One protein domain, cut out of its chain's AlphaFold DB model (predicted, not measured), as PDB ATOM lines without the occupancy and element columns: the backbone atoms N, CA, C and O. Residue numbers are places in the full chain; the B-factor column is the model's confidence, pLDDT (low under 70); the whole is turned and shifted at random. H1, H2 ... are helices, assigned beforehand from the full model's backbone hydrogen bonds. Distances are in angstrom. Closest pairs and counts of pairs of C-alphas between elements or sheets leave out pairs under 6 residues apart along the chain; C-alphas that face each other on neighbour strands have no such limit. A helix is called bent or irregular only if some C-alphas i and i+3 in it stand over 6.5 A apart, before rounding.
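AT A GLANCE: This is residues 80 to 120 of the 184 residues of the protein "DEDD_Tnp_IS110 domain-containing protein" of Rhodococcus sp. JVH1 (UniProt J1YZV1). The model is one long, straight helix, H1, with a short helical hook at its far end, where the chain turns and the six-residue H2 folds back beside the last part of H1. H1 makes nearly the full length of the rod, and residues 80 to 104, which belong to H1, stick out free. The printed part has 41 residues with two named helices, H1 then H2, and no named strand, and its class is all helix. It is extended, with a radius of gyration of the C-alphas of 15.7 A and spans of 48 by 15 by 5 A.

IN THESE COORDINATES: H1 is residues 80 to 109, 43.2 A from first to last C-alpha. It begins at C-alpha 80 at (205.577, 212.536, 266.495) and ends at C-alpha 109 at (162.555, 209.536, 263.273). H2 is residues 114 to 119, 9.0 A from first to last C-alpha, and ends at C-alpha 119 at (165.911, 220.288, 265.193).

HOW THE PARTS SIT: H1, the longest helix, is not bent. H1 and H2 touch only at the corner by their link, and only just, with 3 pairs of C-alphas within 8 A. H1 takes part with residues 108 to 109 alone, and the closest C-alphas of the two helices, those of Val 108 and Trp 115, are 7.1 A apart. The two helices run opposite ways at a shallow tilt of 28 degrees, and their centres are 24.0 A apart. In H1 every O i to N i+4 pair is within hydrogen-bond range; in H2 1 of 2 such pairs is, beside 2 of 3 O i to N i+3 pairs.

THE WHOLE: The two C-alphas farthest apart, those of Ala 80 and Gly 114, are 48.3 A apart. The printed part has no cut, and the link from H1 to H2, of 4 residues, is tight. Residues 109 to 114, of which 109 belongs to H1 and 114 to H2, also stand free. The mean pLDDT of the printed part is 82.7, and it is under 70 at residues 113 to 120.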
ATOM      1  N   ALA A  80     206.578 212.999 267.457       77.75
ATOM      2  CA  ALA A  80     205.577 212.536 266.495       77.75
ATOM      3  C   ALA A  80     204.494 211.632 267.116       77.75
ATOM      4  O   ALA A  80     203.343 211.643 266.669       77.75
ATOM      5  N   ASP A  81     204.827 210.850 268.145       79.50
ATOM      6  CA  ASP A  81     203.915 209.837 268.685       79.50
ATOM      7  C   ASP A  81     202.828 210.418 269.590       79.50
ATOM      8  O   ASP A  81     201.703 209.909 269.609       79.50
ATOM      9  N   SER A  82     203.116 211.516 270.294       76.88
ATOM     10  CA  SER A  82     202.107 212.262 271.053       76.88
ATOM     11  C   SER A  82     201.024 212.811 270.117       76.88
ATOM     12  O   SER A  82     199.833 212.573 270.336       76.88
ATOM     13  N   LEU A  83     201.428 213.432 269.003       83.00
ATOM     14  CA  LEU A  83     200.517 213.918 267.968       83.00
ATOM     15  C   LEU A  83     199.723 212.770 267.333       83.00
ATOM     16  O   LEU A  83     198.496 212.842 267.236       83.00
ATOM     17  N   ARG A  84     200.392 211.672 266.956       85.56
ATOM     18  CA  ARG A  84     199.738 210.485 266.383       85.56
ATOM     19  C   ARG A  84     198.649 209.937 267.310       85.56
ATOM     20  O   ARG A  84     197.573 209.552 266.839       85.56
ATOM     21  N   ARG A  85     198.891 209.921 268.624       83.12
ATOM     22  CA  ARG A  85     197.907 209.482 269.626       83.12
ATOM     23  C   ARG A  85     196.726 210.423 269.736       83.12
ATOM     24  O   ARG A  85     195.598 209.939 269.694       83.12
ATOM     25  N   LEU A  86     196.967 211.729 269.819       84.94
ATOM     26  CA  LEU A  86     195.895 212.724 269.869       84.94
ATOM     27  C   LEU A  86     195.008 212.643 268.619       84.94
ATOM     28  O   LEU A  86     193.781 212.607 268.726       84.94
ATOM     29  N   VAL A  87     195.605 212.491 267.432       91.62
ATOM     30  CA  VAL A  87     194.866 212.301 266.173       91.62
ATOM     31  C   VAL A  87     194.029 211.017 266.204       91.62
ATOM     32  O   VAL A  87     192.861 211.021 265.801       91.62
ATOM     33  N   LYS A  88     194.575 209.913 266.730       91.12
ATOM     34  CA  LYS A  88     193.841 208.646 266.859       91.12
ATOM     35  C   LYS A  88     192.699 208.734 267.877       91.12
ATOM     36  O   LYS A  88     191.611 208.213 267.611       91.12
ATOM     37  N   GLN A  89     192.921 209.401 269.009       89.75
ATOM     38  CA  GLN A  89     191.902 209.664 270.026       89.75
ATOM     39  C   GLN A  89     190.769 210.504 269.439       89.75
ATOM     40  O   GLN A  89     189.617 210.072 269.484       89.75
ATOM     41  N   ARG A  90     191.092 211.616 268.764       94.00
ATOM     42  CA  ARG A  90     190.114 212.448 268.052       94.00
ATOM     43  C   ARG A  90     189.318 211.637 267.034       94.00
ATOM     44  O   ARG A  90     188.094 211.693 267.044       94.00
ATOM     45  N   SER A  91     189.981 210.845 266.190       95.12
ATOM     46  CA  SER A  91     189.306 209.985 265.204       95.12
ATOM     47  C   SER A  91     188.321 209.017 265.870       95.12
ATOM     48  O   SER A  91     187.202 208.832 265.394       95.12
ATOM     49  N   THR A  92     188.702 208.440 267.010       94.31
ATOM     50  CA  THR A  92     187.847 207.526 267.780       94.31
ATOM     51  C   THR A  92     186.648 208.252 268.386       94.31
ATOM     52  O   THR A  92     185.526 207.754 268.298       94.31
ATOM     53  N   MET A  93     186.860 209.439 268.956       95.50
ATOM     54  CA  MET A  93     185.789 210.268 269.508       95.50
ATOM     55  C   MET A  93     184.804 210.714 268.430       95.50
ATOM     56  O   MET A  93     183.602 210.612 268.640       95.50
ATOM     57  N   VAL A  94     185.292 211.133 267.258       95.62
ATOM     58  CA  VAL A  94     184.442 211.511 266.119       95.62
ATOM     59  C   VAL A  94     183.603 210.322 265.655       95.62
ATOM     60  O   VAL A  94     182.396 210.467 265.501       95.62
ATOM     61  N   LYS A  95     184.196 209.128 265.513       94.19
ATOM     62  CA  LYS A  95     183.446 207.911 265.154       94.19
ATOM     63  C   LYS A  95     182.346 207.588 266.164       94.19
ATOM     64  O   LYS A  95     181.221 207.311 265.766       94.19
ATOM     65  N   ARG A  96     182.659 207.648 267.464       95.44
ATOM     66  CA  ARG A  96     181.673 207.416 268.533       95.44
ATOM     67  C   ARG A  96     180.569 208.468 268.510       95.44
ATOM     68  O   ARG A  96     179.404 208.105 268.572       95.44
ATOM     69  N   ARG A  97     180.928 209.746 268.358       94.44
ATOM     70  CA  ARG A  97     179.984 210.861 268.247       94.44
ATOM     71  C   ARG A  97     179.009 210.641 267.092       94.44
ATOM     72  O   ARG A  97     177.807 210.694 267.308       94.44
ATOM     73  N   VAL A  98     179.518 210.358 265.893       92.56
ATOM     74  CA  VAL A  98     178.681 210.124 264.705       92.56
ATOM     75  C   VAL A  98     177.760 208.921 264.907       92.56
ATOM     76  O   VAL A  98     176.581 209.015 264.599       92.56
ATOM     77  N   ALA A  99     178.260 207.822 265.481       92.00
ATOM     78  CA  ALA A  99     177.435 206.649 265.763       92.00
ATOM     79  C   ALA A  99     176.310 206.939 266.772       92.00
ATOM     80  O   ALA A  99     175.193 206.464 266.593       92.00
ATOM     81  N   VAL A 100     176.590 207.728 267.814       92.25
ATOM     82  CA  VAL A 100     175.577 208.151 268.792       92.25
ATOM     83  C   VAL A 100     174.518 209.028 268.129       92.25
ATOM     84  O   VAL A 100     173.336 208.764 268.310       92.25
ATOM     85  N   TYR A 101     174.922 210.016 267.325       86.31
ATOM     86  CA  TYR A 101     173.969 210.888 266.635       86.31
ATOM     87  C   TYR A 101     173.132 210.148 265.597       86.31
ATOM     88  O   TYR A 101     171.929 210.335 265.584       86.31
ATOM     89  N   ALA A 102     173.718 209.248 264.806       87.06
ATOM     90  CA  ALA A 102     172.948 208.435 263.865       87.06
ATOM     91  C   ALA A 102     171.903 207.563 264.582       87.06
ATOM     92  O   ALA A 102     170.793 207.379 264.093       87.06
ATOM     93  N   ARG A 103     172.249 207.039 265.765       90.94
ATOM     94  CA  ARG A 103     171.321 206.255 266.582       90.94
ATOM     95  C   ARG A 103     170.222 207.123 267.189       90.94
ATOM     96  O   ARG A 103     169.090 206.672 267.277       90.94
ATOM     97  N   PHE A 104     170.564 208.339 267.605       88.25
ATOM     98  CA  PHE A 104     169.595 209.317 268.081       88.25
ATOM     99  C   PHE A 104     168.634 209.712 266.957       88.25
ATOM    100  O   PHE A 104     167.435 209.540 267.120       88.25
ATOM    101  N   ASP A 105     169.155 210.108 265.793       82.25
ATOM    102  CA  ASP A 105     168.364 210.478 264.616       82.25
ATOM    103  C   ASP A 105     167.376 209.347 264.241       82.25
ATOM    104  O   ASP A 105     166.192 209.615 264.062       82.25
ATOM    105  N   ALA A 106     167.815 208.079 264.244       85.06
ATOM    106  CA  ALA A 106     166.950 206.920 263.971       85.06
ATOM    107  C   ALA A 106     165.852 206.685 265.029       85.06
ATOM    108  O   ALA A 106     164.770 206.199 264.705       85.06
ATOM    109  N   LEU A 107     166.119 206.996 266.302       86.62
ATOM    110  CA  LEU A 107     165.116 206.879 267.366       86.62
ATOM    111  C   LEU A 107     164.084 207.999 267.286       86.62
ATOM    112  O   LEU A 107     162.907 207.749 267.527       86.62
ATOM    113  N   VAL A 108     164.510 209.221 266.959       83.06
ATOM    114  CA  VAL A 108     163.583 210.353 266.894       83.06
ATOM    115  C   VAL A 108     162.812 210.395 265.572       83.06
ATOM    116  O   VAL A 108     161.684 210.875 265.541       83.06
ATOM    117  N   GLU A 109     163.324 209.782 264.502       80.50
ATOM    118  CA  GLU A 109     162.555 209.536 263.273       80.50
ATOM    119  C   GLU A 109     161.238 208.782 263.545       80.50
ATOM    120  O   GLU A 109     160.221 209.068 262.914       80.50
ATOM    121  N   LEU A 110     161.211 207.904 264.558       81.31
ATOM    122  CA  LEU A 110     159.997 207.200 264.986       81.31
ATOM    123  C   LEU A 110     158.901 208.130 265.541       81.31
ATOM    124  O   LEU A 110     157.729 207.764 265.506       81.31
ATOM    125  N   LEU A 111     159.261 209.311 266.061       79.00
ATOM    126  CA  LEU A 111     158.314 210.296 266.604       79.00
ATOM    127  C   LEU A 111     157.640 211.141 265.509       79.00
ATOM    128  O   LEU A 111     156.753 211.942 265.803       79.00
ATOM    129  N   GLY A 112     158.016 210.938 264.245       71.19
ATOM    130  CA  GLY A 112     157.411 211.594 263.096       71.19
ATOM    131  C   GLY A 112     158.133 212.875 262.650       71.19
ATOM    132  O   GLY A 112     159.074 213.355 263.286       71.19
ATOM    133  N   PRO A 113     157.697 213.450 261.517       69.31
ATOM    134  CA  PRO A 113     158.438 214.485 260.793       69.31
ATOM    135  C   PRO A 113     158.496 215.843 261.510       69.31
ATOM    136  O   PRO A 113     159.345 216.664 261.168       69.31
ATOM    137  N   GLY A 114     157.640 216.080 262.514       65.19
ATOM    138  CA  GLY A 114     157.623 217.330 263.283       65.19
ATOM    139  C   GLY A 114     158.937 217.593 264.022       65.19
ATOM    140  O   GLY A 114     159.406 218.723 264.067       65.19
ATOM    141  N   TRP A 115     159.607 216.539 264.493       66.50
ATOM    142  CA  TRP A 115     160.905 216.676 265.155       66.50
ATOM    143  C   TRP A 115     162.001 217.167 264.193       66.50
ATOM    144  O   TRP A 115     162.850 217.973 264.578       66.50
ATOM    145  N   TYR A 116     161.982 216.701 262.938       63.84
ATOM    146  CA  TYR A 116     162.990 217.029 261.924       63.84
ATOM    147  C   TYR A 116     162.946 218.511 261.532       63.84
ATOM    148  O   TYR A 116     163.986 219.086 261.209       63.84
ATOM    149  N   ALA A 117     161.756 219.118 261.569       63.56
ATOM    150  CA  ALA A 117     161.547 220.527 261.251       63.56
ATOM    151  C   ALA A 117     162.144 221.464 262.318       63.56
ATOM    152  O   ALA A 117     162.752 222.472 261.962       63.56
ATOM    153  N   ASP A 118     162.038 221.096 263.599       64.38
ATOM    154  CA  ASP A 118     162.468 221.950 264.716       64.38
ATOM    155  C   ASP A 118     163.955 221.794 265.075       64.38
ATOM    156  O   ASP A 118     164.576 222.703 265.627       64.38
ATOM    157  N   SER A 119     164.548 220.639 264.766       58.78
ATOM    158  CA  SER A 119     165.911 220.288 265.193       58.78
ATOM    159  C   SER A 119     166.921 220.143 264.047       58.78
ATOM    160  O   SER A 119     168.122 220.352 264.260       58.78
ATOM    161  N   GLY A 120     166.457 219.824 262.831       60.66
ATOM    162  CA  GLY A 120     167.298 219.350 261.733       60.66
ATOM    163  C   GLY A 120     168.060 218.053 262.071       60.66
ATOM    164  O   GLY A 120     168.146 217.643 263.226       60.66
TER     165      GLY A 120